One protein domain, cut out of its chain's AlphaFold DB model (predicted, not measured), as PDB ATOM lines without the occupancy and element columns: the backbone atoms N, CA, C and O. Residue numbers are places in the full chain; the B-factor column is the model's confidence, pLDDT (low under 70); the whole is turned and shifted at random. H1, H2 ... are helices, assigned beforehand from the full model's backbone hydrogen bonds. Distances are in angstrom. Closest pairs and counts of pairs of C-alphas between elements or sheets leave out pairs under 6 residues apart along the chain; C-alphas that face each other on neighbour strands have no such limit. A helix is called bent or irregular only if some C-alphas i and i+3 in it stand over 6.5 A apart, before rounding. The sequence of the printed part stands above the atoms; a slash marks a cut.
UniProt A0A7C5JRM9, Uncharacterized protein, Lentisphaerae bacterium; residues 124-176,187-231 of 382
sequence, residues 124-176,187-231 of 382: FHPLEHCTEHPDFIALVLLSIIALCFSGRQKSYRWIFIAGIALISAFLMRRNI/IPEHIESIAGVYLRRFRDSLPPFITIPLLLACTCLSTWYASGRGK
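What this domain is: This is residues 124 to 176 and 187 to 231 of the 382 residues of an uncharacterized protein of Lentisphaerae bacterium (UniProt A0A7C5JRM9). This is an open, loose run of helices: H2 and H3 lie near each other, bent H5 leads away from H2, and H6 folds back across a gap, residues 215 to 231 sticking out. Of 98 printed residues with six named helices, H1 to H6 in order, the class is all helix. The whole is loose, with a radius of gyration of the C-alphas of 16.8 A, spanning 46 by 44 by 21 A.

How they stand to each other: Start at H1, residues 126 to 129, close but not clearly touching H2, residues 134 to 149; their closest C-alphas, Pro 126 and Ile 137, are 7.6 A apart. H3, residues 156 to 171, touches H4, residues 173 to 176, with residues 165 to 170 alone, closest at the C-alphas of Ala 169 and Asn 175, 4.5 A. By its hydrogen bonds H5, residues 187 to 205, was assigned as one helix, but it is bent: C-alphas 194 and 197 are 7.7 A apart. Arm H5a, residues 187 to 194, touches residues 143 to 149 of H2 alone, closest at the C-alphas of Ala 146 and His 190, 5.3 A. Arm H5b, residues 197 to 205, is close but not clearly touching H6, residues 208 to 227; the closest C-alphas, Arg 203 and Thr 211, are 7.1 A apart. Every O i to N i+4 pair is within hydrogen-bond range in H2, H3, H5a and H5b, and 15 of 16 in H6; H1 and H4 are too short for one.

Where its parts are: Find C-alpha 134 at (123.495, 91.820, 89.142); from there H2 runs 22.2 A. H3 runs 22.1 A, and H6 28.1 A to C-alpha 227 at (123.236, 81.608, 74.372).

The domain as a whole: Residues 177 to 186 are cut out, leaving 15.9 A between C-alphas 176 and 187. Confidence is low, under 70, at residues 226 to 231.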
ATOM      1  N   PHE A 124     128.745  84.686  99.081       91.19
ATOM      2  CA  PHE A 124     128.408  85.822  98.237       91.19
ATOM      3  C   PHE A 124     128.532  87.128  99.030       91.19
ATOM      4  O   PHE A 124     127.787  87.357  99.984       91.19
ATOM      5  N   HIS A 125     129.422  88.016  98.590       91.62
ATOM      6  CA  HIS A 125     129.579  89.362  99.146       91.62
ATOM      7  C   HIS A 125     128.974  90.402  98.189       91.62
ATOM      8  O   HIS A 125     129.533  90.603  97.111       91.62
ATOM      9  N   PRO A 126     127.866  91.089  98.547       88.81
ATOM     10  CA  PRO A 126     127.154  91.983  97.632       88.81
ATOM     11  C   PRO A 126     128.002  93.086  97.004       88.81
ATOM     12  O   PRO A 126     127.811  93.389  95.836       88.81
ATOM     13  N   LEU A 127     128.930  93.680  97.759       88.50
ATOM     14  CA  LEU A 127     129.764  94.779  97.264       88.50
ATOM     15  C   LEU A 127     130.838  94.304  96.278       88.50
ATOM     16  O   LEU A 127     131.142  95.013  95.328       88.50
ATOM     17  N   GLU A 128     131.378  93.103  96.488       88.56
ATOM     18  CA  GLU A 128     132.428  92.523  95.641       88.56
ATOM     19  C   GLU A 128     131.850  91.876  94.378       88.56
ATOM     20  O   GLU A 128     132.465  91.915  93.319       88.56
ATOM     21  N   HIS A 129     130.645  91.307  94.475       88.94
ATOM     22  CA  HIS A 129     130.059  90.461  93.434       88.94
ATOM     23  C   HIS A 129     128.878  91.115  92.698       88.94
ATOM     24  O   HIS A 129     128.199  90.446  91.917       88.94
ATOM     25  N   CYS A 130     128.592  92.402  92.928       84.88
ATOM     26  CA  CYS A 130     127.446  93.079  92.308       84.88
ATOM     27  C   CYS A 130     127.514  93.131  90.780       84.88
ATOM     28  O   CYS A 130     126.480  93.081  90.119       84.88
ATOM     29  N   THR A 131     128.720  93.207  90.222       84.44
ATOM     30  CA  THR A 131     128.964  93.215  88.777       84.44
ATOM     31  C   THR A 131     128.922  91.811  88.177       84.44
ATOM     32  O   THR A 131     128.529  91.653  87.021       84.44
ATOM     33  N   GLU A 132     129.286  90.789  88.957       81.94
ATOM     34  CA  GLU A 132     129.251  89.382  88.542       81.94
ATOM     35  C   GLU A 132     127.827  88.816  88.541       81.94
ATOM     36  O   GLU A 132     127.454  88.093  87.616       81.94
ATOM     37  N   HIS A 133     127.024  89.170  89.551       86.00
ATOM     38  CA  HIS A 133     125.658  88.673  89.742       86.00
ATOM     39  C   HIS A 133     124.628  89.798  89.976       86.00
ATOM     40  O   HIS A 133     123.940  89.821  91.008       86.00
ATOM     41  N   PRO A 134     124.488  90.751  89.033       86.69
ATOM     42  CA  PRO A 134     123.495  91.820  89.142       86.69
ATOM     43  C   PRO A 134     122.059  91.276  89.103       86.69
ATOM     44  O   PRO A 134     121.155  91.844  89.712       86.69
ATOM     45  N   ASP A 135     121.859  90.146  88.425       88.50
ATOM     46  CA  ASP A 135     120.611  89.393  88.337       88.50
ATOM     47  C   ASP A 135     120.139  88.886  89.705       88.50
ATOM     48  O   ASP A 135     118.974  89.065  90.065       88.50
ATOM     49  N   PHE A 136     121.045  88.316  90.503       92.12
ATOM     50  CA  PHE A 136     120.732  87.861  91.856       92.12
ATOM     51  C   PHE A 136     120.328  89.028  92.762       92.12
ATOM     52  O   PHE A 136     119.294  88.956  93.426       92.12
ATOM     53  N   ILE A 137     121.089  90.129  92.750       93.12
ATOM     54  CA  ILE A 137     120.778  91.319  93.557       93.12
ATOM     55  C   ILE A 137     119.429  91.914  93.142       93.12
ATOM     56  O   ILE A 137     118.594  92.198  94.003       93.12
ATOM     57  N   ALA A 138     119.182  92.053  91.838       92.75
ATOM     58  CA  ALA A 138     117.910  92.547  91.325       92.75
ATOM     59  C   ALA A 138     116.739  91.663  91.775       92.75
ATOM     60  O   ALA A 138     115.711  92.183  92.211       92.75
ATOM     61  N   LEU A 139     116.900  90.336  91.742       94.62
ATOM     62  CA  LEU A 139     115.873  89.398  92.189       94.62
ATOM     63  C   LEU A 139     115.614  89.485  93.699       94.62
ATOM     64  O   LEU A 139     114.459  89.417  94.125       94.62
ATOM     65  N   VAL A 140     116.658  89.664  94.513       96.12
ATOM     66  CA  VAL A 140     116.527  89.883  95.963       96.12
ATOM     67  C   VAL A 140     115.767  91.180  96.242       96.12
ATOM     68  O   VAL A 140     114.789  91.161  96.989       96.12
ATOM     69  N   LEU A 141     116.156  92.288  95.605       95.62
ATOM     70  CA  LEU A 141     115.486  93.582  95.764       95.62
ATOM     71  C   LEU A 141     114.023  93.518  95.316       95.62
ATOM     72  O   LEU A 141     113.139  93.958  96.050       95.62
ATOM     73  N   LEU A 142     113.751  92.906  94.161       95.12
ATOM     74  CA  LEU A 142     112.395  92.678  93.665       95.12
ATOM     75  C   LEU A 142     111.566  91.868  94.667       95.12
ATOM     76  O   LEU A 142     110.416  92.213  94.929       95.12
ATOM     77  N   SER A 143     112.152  90.823  95.253       96.00
ATOM     78  CA  SER A 143     111.483  89.981  96.247       96.00
ATOM     79  C   SER A 143     111.131  90.767  97.513       96.00
ATOM     80  O   SER A 143     110.016  90.647  98.021       96.00
ATOM     81  N   ILE A 144     112.050  91.608  97.998       95.94
ATOM     82  CA  ILE A 144     111.832  92.473  99.166       95.94
ATOM     83  C   ILE A 144     110.727  93.493  98.875       95.94
ATOM     84  O   ILE A 144     109.760  93.572  99.629       95.94
ATOM     85  N   ILE A 145     110.822  94.225  97.761       95.62
ATOM     86  CA  ILE A 145     109.823  95.223  97.351       95.62
ATOM     87  C   ILE A 145     108.446  94.561  97.217       95.62
ATOM     88  O   ILE A 145     107.470  95.034  97.799       95.62
ATOM     89  N   ALA A 146     108.361  93.425  96.520       94.69
ATOM     90  CA  ALA A 146     107.106  92.706  96.347       94.69
ATOM     91  C   ALA A 146     106.490  92.298  97.696       94.69
ATOM     92  O   ALA A 146     105.301  92.511  97.917       94.69
ATOM     93  N   LEU A 147     107.279  91.771  98.635       95.19
ATOM     94  CA  LEU A 147     106.777  91.365  99.952       95.19
ATOM     95  C   LEU A 147     106.415  92.554 100.859       95.19
ATOM     96  O   LEU A 147     105.464  92.455 101.637       95.19
ATOM     97  N   CYS A 148     107.138  93.670 100.780       95.06
ATOM     98  CA  CYS A 148     106.874  94.857 101.596       95.06
ATOM     99  C   CYS A 148     105.602  95.592 101.159       95.06
ATOM    100  O   CYS A 148     104.800  95.965 102.013       95.06
ATOM    101  N   PHE A 149     105.398  95.764  99.850       95.00
ATOM    102  CA  PHE A 149     104.318  96.598  99.310       95.00
ATOM    103  C   PHE A 149     103.073  95.817  98.869       95.00
ATOM    104  O   PHE A 149     102.047  96.417  98.556       95.00
ATOM    105  N   SER A 150     103.122  94.483  98.835       93.56
ATOM    106  CA  SER A 150     101.959  93.688  98.445       93.56
ATOM    107  C   SER A 150     100.892  93.652  99.538       93.56
ATOM    108  O   SER A 150     101.155  93.250 100.670       93.56
ATOM    109  N   GLY A 151      99.650  93.963  99.154       88.88
ATOM    110  CA  GLY A 151      98.463  93.781  99.996       88.88
ATOM    111  C   GLY A 151      97.944  92.337 100.081       88.88
ATOM    112  O   GLY A 151      96.893  92.104 100.672       88.88
ATOM    113  N   ARG A 152      98.625  91.352  99.470       91.00
ATOM    114  CA  ARG A 152      98.220  89.935  99.545       91.00
ATOM    115  C   ARG A 152      98.616  89.322 100.883       91.00
ATOM    116  O   ARG A 152      99.653  89.659 101.455       91.00
ATOM    117  N   GLN A 153      97.825  88.349 101.335       90.25
ATOM    118  CA  GLN A 153      98.190  87.529 102.485       90.25
ATOM    119  C   GLN A 153      99.497  86.782 102.199       90.25
ATOM    120  O   GLN A 153      99.669  86.167 101.151       90.25
ATOM    121  N   LYS A 154     100.422  86.848 103.152       90.75
ATOM    122  CA  LYS A 154     101.753  86.253 103.050       90.75
ATOM    123  C   LYS A 154     101.708  84.793 103.474       90.75
ATOM    124  O   LYS A 154     101.335  84.486 104.604       90.75
ATOM    125  N   SER A 155     102.134  83.891 102.593       89.69
ATOM    126  CA  SER A 155     102.308  82.491 102.977       89.69
ATOM    127  C   SER A 155     103.649  82.295 103.682       89.69
ATOM    128  O   SER A 155     104.689  82.139 103.039       89.69
ATOM    129  N   TYR A 156     103.627  82.285 105.018       90.06
ATOM    130  CA  TYR A 156     104.839  82.185 105.839       90.06
ATOM    131  C   TYR A 156     105.697  80.958 105.512       90.06
ATOM    132  O   TYR A 156     106.918  81.060 105.515       90.06
ATOM    133  N   ARG A 157     105.081  79.821 105.160       91.75
ATOM    134  CA  ARG A 157     105.805  78.591 104.792       91.75
ATOM    135  C   ARG A 157     106.680  78.793 103.556       91.75
ATOM    136  O   ARG A 157     107.855  78.441 103.567       91.75
ATOM    137  N   TRP A 158     106.119  79.386 102.504       93.06
ATOM    138  CA  TRP A 158     106.842  79.619 101.255       93.06
ATOM    139  C   TRP A 158     107.866  80.750 101.387       93.06
ATOM    140  O   TRP A 158     108.970  80.631 100.861       93.06
ATOM    141  N   ILE A 159     107.552  81.793 102.161       94.62
ATOM    142  CA  ILE A 159     108.519  82.845 102.509       94.62
ATOM    143  C   ILE A 159     109.698  82.255 103.289       94.62
ATOM    144  O   ILE A 159     110.839  82.614 103.022       94.62
ATOM    145  N   PHE A 160     109.450  81.320 104.207       95.31
ATOM    146  CA  PHE A 160     110.509  80.654 104.962       95.31
ATOM    147  C   PHE A 160     111.393  79.772 104.066       95.31
ATOM    148  O   PHE A 160     112.615  79.825 104.185       95.31
ATOM    149  N   ILE A 161     110.806  79.035 103.113       95.81
ATOM    150  CA  ILE A 161     111.562  78.287 102.089       95.81
ATOM    151  C   ILE A 161     112.448  79.239 101.272       95.81
ATOM    152  O   ILE A 161     113.642  78.984 101.118       95.81
ATOM    153  N   ALA A 162     111.892  80.354 100.790       96.31
ATOM    154  CA  ALA A 162     112.648  81.363 100.051       96.31
ATOM    155  C   ALA A 162     113.746  82.016 100.910       96.31
ATOM    156  O   ALA A 162     114.848  82.238 100.419       96.31
ATOM    157  N   GLY A 163     113.483  82.265 102.195       96.81
ATOM    158  CA  GLY A 163     114.452  82.807 103.147       96.81
ATOM    159  C   GLY A 163     115.623  81.861 103.409       96.81
ATOM    160  O   GLY A 163     116.773  82.287 103.370       96.81
ATOM    161  N   ILE A 164     115.365  80.562 103.595       96.69
ATOM    162  CA  ILE A 164     116.429  79.553 103.716       96.69
ATOM    163  C   ILE A 164     117.235  79.465 102.420       96.69
ATOM    164  O   ILE A 164     118.463  79.415 102.470       96.69
ATOM    165  N   ALA A 165     116.572  79.482 101.261       97.06
ATOM    166  CA  ALA A 165     117.261  79.473  99.977       97.06
ATOM    167  C   ALA A 165     118.127  80.734  99.782       97.06
ATOM    168  O   ALA A 165     119.239  80.632  99.270       97.06
ATOM    169  N   LEU A 166     117.666  81.898 100.255       97.38
ATOM    170  CA  LEU A 166     118.427  83.148 100.246       97.38
ATOM    171  C   LEU A 166     119.674  83.059 101.129       97.38
ATOM    172  O   LEU A 166     120.772  83.353 100.669       97.38
ATOM    173  N   ILE A 167     119.521  82.605 102.377       96.81
ATOM    174  CA  ILE A 167     120.650  82.378 103.291       96.81
ATOM    175  C   ILE A 167     121.641  81.402 102.649       96.81
ATOM    176  O   ILE A 167     122.844  81.643 102.645       96.81
ATOM    177  N   SER A 168     121.139  80.328 102.043       94.69
ATOM    178  CA  SER A 168     121.957  79.336 101.352       94.69
ATOM    179  C   SER A 168     122.740  79.924 100.170       94.69
ATOM    180  O   SER A 168     123.898  79.556  99.981       94.69
ATOM    181  N   ALA A 169     122.142  80.848  99.409       94.75
ATOM    182  CA  ALA A 169     122.795  81.573  98.319       94.75
ATOM    183  C   ALA A 169     123.879  82.544  98.819       94.75
ATOM    184  O   ALA A 169     124.919  82.675  98.178       94.75
ATOM    185  N   PHE A 170     123.675  83.171  99.983       94.62
ATOM    186  CA  PHE A 170     124.705  83.989 100.629       94.62
ATOM    187  C   PHE A 170     125.866  83.160 101.174       94.62
ATOM    188  O   PHE A 170     127.016  83.575 101.062       94.62
ATOM    189  N   LEU A 171     125.584  81.985 101.737       92.62
ATOM    190  CA  LEU A 171     126.623  81.086 102.238       92.62
ATOM    191  C   LEU A 171     127.454  80.480 101.106       92.62
ATOM    192  O   LEU A 171     128.644  80.242 101.293       92.62
ATOM    193  N   MET A 172     126.838  80.204  99.953       90.69
ATOM    194  CA  MET A 172     127.500  79.558  98.823       90.69
ATOM    195  C   MET A 172     126.923  80.039  97.486       90.69
ATOM    196  O   MET A 172     125.762  79.759  97.169       90.69
ATOM    197  N   ARG A 173     127.757  80.664  96.643       90.38
ATOM    198  CA  ARG A 173     127.338  81.218  95.337       90.38
ATOM    199  C   ARG A 173     126.618  80.216  94.435       90.38
ATOM    200  O   ARG A 173     125.646  80.558  93.767       90.38
ATOM    201  N   ARG A 174     127.019  78.943  94.450       88.12
ATOM    202  CA  ARG A 174     126.358  77.894  93.654       88.12
ATOM    203  C   ARG A 174     124.891  77.631  94.028       88.12
ATOM    204  O   ARG A 174     124.219  76.915  93.298       88.12
ATOM    205  N   ASN A 175     124.398  78.154  95.152       93.25
ATOM    206  CA  ASN A 175     123.008  77.999  95.585       93.25
ATOM    207  C   ASN A 175     122.106  79.160  95.123       93.25
ATOM    208  O   ASN A 175     120.896  79.092  95.333       93.25
ATOM    209  N   ILE A 176     122.643  80.183  94.442       94.31
ATOM    210  CA  ILE A 176     121.860  81.283  93.844       94.31
ATOM    211  C   ILE A 176     120.669  80.770  93.000       94.31
ATOM    212  O   ILE A 176     119.554  81.261  93.200       94.31
ATOM    213  N   ILE A 187     106.823  85.071  94.864       93.75
ATOM    214  CA  ILE A 187     106.850  86.463  94.429       93.75
ATOM    215  C   ILE A 187     105.826  86.814  93.333       93.75
ATOM    216  O   ILE A 187     105.313  87.935  93.388       93.75
ATOM    217  N   PRO A 188     105.441  85.926  92.389       92.00
ATOM    218  CA  PRO A 188     104.507  86.300  91.322       92.00
ATOM    219  C   PRO A 188     103.163  86.862  91.808       92.00
ATOM    220  O   PRO A 188     102.712  87.878  91.284       92.00
ATOM    221  N   GLU A 189     102.551  86.281  92.846       91.12
ATOM    222  CA  GLU A 189     101.268  86.774  93.384       91.12
ATOM    223  C   GLU A 189     101.398  88.152  94.049       91.12
ATOM    224  O   GLU A 189     100.469  88.966  94.042       91.12
ATOM    225  N   HIS A 190     102.575  88.432  94.610       93.88
ATOM    226  CA  HIS A 190     102.872  89.703  95.248       93.88
ATOM    227  C   HIS A 190     103.140  90.800  94.218       93.88
ATOM    228  O   HIS A 190     102.614  91.903  94.374       93.88
ATOM    229  N   ILE A 191     103.861  90.480  93.138       92.56
ATOM    230  CA  ILE A 191     104.031  91.373  91.984       92.56
ATOM    231  C   ILE A 191     102.675  91.663  91.337       92.56
ATOM    232  O   ILE A 191     102.364  92.824  91.071       92.56
ATOM    233  N   GLU A 192     101.835  90.645  91.127       91.19
ATOM    234  CA  GLU A 192     100.502  90.832  90.548       91.19
ATOM    235  C   GLU A 192      99.625  91.752  91.414       91.19
ATOM    236  O   GLU A 192      98.869  92.566  90.890       91.19
ATOM    237  N   SER A 193      99.745  91.676  92.739       92.56
ATOM    238  CA  SER A 193      99.031  92.575  93.654       92.56
ATOM    239  C   SER A 193      99.392  94.050  93.450       92.56
ATOM    240  O   SER A 193      98.513  94.906  93.445       92.56
ATOM    241  N   ILE A 194     100.681  94.344  93.262       92.19
ATOM    242  CA  ILE A 194     101.198  95.718  93.166       92.19
ATOM    243  C   ILE A 194     101.009  96.268  91.750       92.19
ATOM    244  O   ILE A 194     100.505  97.372  91.555       92.19
ATOM    245  N   ALA A 195     101.425  95.493  90.749       90.56
ATOM    246  CA  ALA A 195     101.542  95.944  89.368       90.56
ATOM    247  C   ALA A 195     100.447  95.382  88.452       90.56
ATOM    248  O   ALA A 195     100.304  95.847  87.325       90.56
ATOM    249  N   GLY A 196      99.646  94.409  88.895       86.88
ATOM    250  CA  GLY A 196      98.744  93.648  88.024       86.88
ATOM    251  C   GLY A 196      97.684  94.488  87.318       86.88
ATOM    252  O   GLY A 196      97.352  94.193  86.177       86.88
ATOM    253  N   VAL A 197      97.170  95.554  87.944       86.69
ATOM    254  CA  VAL A 197      96.226  96.479  87.281       86.69
ATOM    255  C   VAL A 197      96.903  97.213  86.123       86.69
ATOM    256  O   VAL A 197      96.341  97.281  85.032       86.69
ATOM    257  N   TYR A 198      98.119  97.712  86.336       88.69
ATOM    258  CA  TYR A 198      98.899  98.399  85.308       88.69
ATOM    259  C   TYR A 198      99.333  97.433  84.199       88.69
ATOM    260  O   TYR A 198      99.155  97.737  83.023       88.69
ATOM    261  N   LEU A 199      99.803  96.236  84.566       85.50
ATOM    262  CA  LEU A 199     100.196  95.178  83.632       85.50
ATOM    263  C   LEU A 199      99.013  94.691  82.786       85.50
ATOM    264  O   LEU A 199      99.168  94.512  81.582       85.50
ATOM    265  N   ARG A 200      97.824  94.516  83.382       84.88
ATOM    266  CA  ARG A 200      96.602  94.151  82.647       84.88
ATOM    267  C   ARG A 200      96.166  95.259  81.701       84.88
ATOM    268  O   ARG A 200      95.955  94.969  80.537       84.88
ATOM    269  N   ARG A 201      96.113  96.518  82.149       86.62
ATOM    270  CA  ARG A 201      95.786  97.659  81.273       86.62
ATOM    271  C   ARG A 201      96.749  97.767  80.095       86.62
ATOM    272  O   ARG A 201      96.305  97.973  78.971       86.62
ATOM    273  N   PHE A 202      98.045  97.594  80.342       85.31
ATOM    274  CA  PHE A 202      99.061  97.584  79.293       85.31
ATOM    275  C   PHE A 202      98.853  96.418  78.316       85.31
ATOM    276  O   PHE A 202      98.798  96.637  77.111       85.31
ATOM    277  N   ARG A 203      98.650  95.196  78.828       83.62
ATOM    278  CA  ARG A 203      98.335  94.006  78.020       83.62
ATOM    279  C   ARG A 203      97.061  94.186  77.195       83.62
ATOM    280  O   ARG A 203      97.057  93.819  76.033       83.62
ATOM    281  N   ASP A 204      96.000  94.724  77.783       85.69
ATOM    282  CA  ASP A 204      94.692  94.881  77.135       85.69
ATOM    283  C   ASP A 204      94.700  96.027  76.109       85.69
ATOM    284  O   ASP A 204      93.893  96.037  75.184       85.69
ATOM    285  N   SER A 205      95.648  96.965  76.233       86.25
ATOM    286  CA  SER A 205      95.935  97.983  75.211       86.25
ATOM    287  C   SER A 205      96.707  97.411  74.016       86.25
ATOM    288  O   SER A 205      96.762  98.045  72.963       86.25
ATOM    289  N   LEU A 206      97.317  96.230  74.167       84.88
ATOM    290  CA  LEU A 206      98.035  95.545  73.102       84.88
ATOM    291  C   LEU A 206      97.104  94.546  72.396       84.88
ATOM    292  O   LEU A 206      96.489  93.695  73.042       84.88
ATOM    293  N   PRO A 207      97.018  94.579  71.056       84.38
ATOM    294  CA  PRO A 207      96.302  93.558  70.312       84.38
ATOM    295  C   PRO A 207      96.876  92.154  70.591       84.38
ATOM    296  O   PRO A 207      98.100  92.013  70.688       84.38
ATOM    297  N   PRO A 208      96.056  91.084  70.635       79.56
ATOM    298  CA  PRO A 208      96.536  89.717  70.884       79.56
ATOM    299  C   PRO A 208      97.634  89.258  69.913       79.56
ATOM    300  O   PRO A 208      98.537  88.515  70.300       79.56
ATOM    301  N   PHE A 209      97.593  89.755  68.672       84.31
ATOM    302  CA  PHE A 209      98.605  89.490  67.649       84.31
ATOM    303  C   PHE A 209      99.956  90.176  67.914       84.31
ATOM    304  O   PHE A 209     100.923  89.831  67.251       84.31
ATOM    305  N   ILE A 210     100.049  91.111  68.869       84.31
ATOM    306  CA  ILE A 210     101.305  91.735  69.332       84.31
ATOM    307  C   ILE A 210     101.799  91.069  70.620       84.31
ATOM    308  O   ILE A 210     102.996  90.845  70.783       84.31
ATOM    309  N   THR A 211     100.890  90.691  71.521       79.62
ATOM    310  CA  THR A 211     101.242  90.113  72.828       79.62
ATOM    311  C   THR A 211     101.977  88.775  72.706       79.62
ATOM    312  O   THR A 211     102.969  88.562  73.403       79.62
ATOM    313  N   ILE A 212     101.536  87.881  71.810       82.81
ATOM    314  CA  ILE A 212     102.203  86.585  71.594       82.81
ATOM    315  C   ILE A 212     103.612  86.780  71.000       82.81
ATOM    316  O   ILE A 212     104.558  86.261  71.593       82.81
ATOM    317  N   PRO A 213     103.812  87.562  69.916       86.62
ATOM    318  CA  PRO A 213     105.153  87.878  69.427       86.62
ATOM    319  C   PRO A 213     106.035  88.592  70.442       86.62
ATOM    320  O   PRO A 213     107.226  88.327  70.460       86.62
ATOM    321  N   LEU A 214     105.488  89.456  71.301       84.81
ATOM    322  CA  LEU A 214     106.266  90.129  72.341       84.81
ATOM    323  C   LEU A 214     106.768  89.137  73.396       84.81
ATOM    324  O   LEU A 214     107.936  89.186  73.767       84.81
ATOM    325  N   LEU A 215     105.918  88.216  73.860       84.75
ATOM    326  CA  LEU A 215     106.337  87.157  74.782       84.75
ATOM    327  C   LEU A 215     107.368  86.235  74.130       84.75
ATOM    328  O   LEU A 215     108.396  85.961  74.741       84.75
ATOM    329  N   LEU A 216     107.133  85.828  72.879       85.88
ATOM    330  CA  LEU A 216     108.101  85.057  72.101       85.88
ATOM    331  C   LEU A 216     109.408  85.829  71.924       85.88
ATOM    332  O   LEU A 216     110.461  85.246  72.121       85.88
ATOM    333  N   ALA A 217     109.368  87.130  71.642       86.31
ATOM    334  CA  ALA A 217     110.549  87.975  71.514       86.31
ATOM    335  C   ALA A 217     111.300  88.098  72.843       86.31
ATOM    336  O   ALA A 217     112.517  87.978  72.846       86.31
ATOM    337  N   CYS A 218     110.610  88.260  73.975       84.62
ATOM    338  CA  CYS A 218     111.230  88.255  75.302       84.62
ATOM    339  C   CYS A 218     111.876  86.902  75.619       84.62
ATOM    340  O   CYS A 218     112.994  86.863  76.130       84.62
ATOM    341  N   THR A 219     111.210  85.789  75.295       82.25
ATOM    342  CA  THR A 219     111.780  84.446  75.448       82.25
ATOM    343  C   THR A 219     112.980  84.258  74.525       82.25
ATOM    344  O   THR A 219     114.035  83.876  75.012       82.25
ATOM    345  N   CYS A 220     112.864  84.600  73.241       82.25
ATOM    346  CA  CYS A 220     113.935  84.523  72.251       82.25
ATOM    347  C   CYS A 220     115.125  85.411  72.626       82.25
ATOM    348  O   CYS A 220     116.263  84.979  72.492       82.25
ATOM    349  N   LEU A 221     114.883  86.621  73.137       82.12
ATOM    350  CA  LEU A 221     115.914  87.540  73.611       82.12
ATOM    351  C   LEU A 221     116.577  87.010  74.880       82.12
ATOM    352  O   LEU A 221     117.796  87.060  74.985       82.12
ATOM    353  N   SER A 222     115.808  86.453  75.820       75.50
ATOM    354  CA  SER A 222     116.356  85.792  77.006       75.50
ATOM    355  C   SER A 222     117.199  84.577  76.626       75.50
ATOM    356  O   SER A 222     118.273  84.389  77.193       75.50
ATOM    357  N   THR A 223     116.747  83.758  75.670       73.00
ATOM    358  CA  THR A 223     117.516  82.610  75.177       73.00
ATOM    359  C   THR A 223     118.736  83.057  74.390       73.00
ATOM    360  O   THR A 223     119.785  82.462  74.573       73.00
ATOM    361  N   TRP A 224     118.635  84.124  73.591       76.69
ATOM    362  CA  TRP A 224     119.746  84.701  72.834       76.69
ATOM    363  C   TRP A 224     120.802  85.307  73.759       76.69
ATOM    364  O   TRP A 224     121.989  85.048  73.604       76.69
ATOM    365  N   TYR A 225     120.376  86.061  74.772       72.75
ATOM    366  CA  TYR A 225     121.257  86.610  75.798       72.75
ATOM    367  C   TYR A 225     121.945  85.491  76.590       72.75
ATOM    368  O   TYR A 225     123.146  85.564  76.852       72.75
ATOM    369  N   ALA A 226     121.211  84.425  76.925       67.12
ATOM    370  CA  ALA A 226     121.778  83.246  77.572       67.12
ATOM    371  C   ALA A 226     122.727  82.457  76.647       67.12
ATOM    372  O   ALA A 226     123.745  81.961  77.121       67.12
ATOM    373  N   SER A 227     122.434  82.360  75.346       62.84
ATOM    374  CA  SER A 227     123.236  81.608  74.372       62.84
ATOM    375  C   SER A 227     124.453  82.379  73.858       62.84
ATOM    376  O   SER A 227     125.436  81.757  73.479       62.84
ATOM    377  N   GLY A 228     124.401  83.713  73.841       59.50
ATOM    378  CA  GLY A 228     125.485  84.595  73.393       59.50
ATOM    379  C   GLY A 228     126.570  84.830  74.449       59.50
ATOM    380  O   GLY A 228     127.617  85.406  74.157       59.50
ATOM    381  N   ARG A 229     126.358  84.377  75.690       62.66
ATOM    382  CA  ARG A 229     127.379  84.395  76.743       62.66
ATOM    383  C   ARG A 229     128.369  83.250  76.529       62.66
ATOM    384  O   ARG A 229     128.178  82.143  77.021       62.66
ATOM    385  N   GLY A 230     129.473  83.555  75.852       58.38
ATOM    386  CA  GLY A 230     130.670  82.710  75.863       58.38
ATOM    387  C   GLY A 230     130.598  81.447  75.007       58.38
ATOM    388  O   GLY A 230     131.382  80.539  75.264       58.38
ATOM    389  N   LYS A 231     129.693  81.405  74.019       63.88
ATOM    390  CA  LYS A 231     129.707  80.426  72.928       63.88
ATOM    391  C   LYS A 231     129.633  81.117  71.566       63.88
ATOM    392  O   LYS A 231     128.833  82.036  71.400       63.88
TER     393      LYS A 231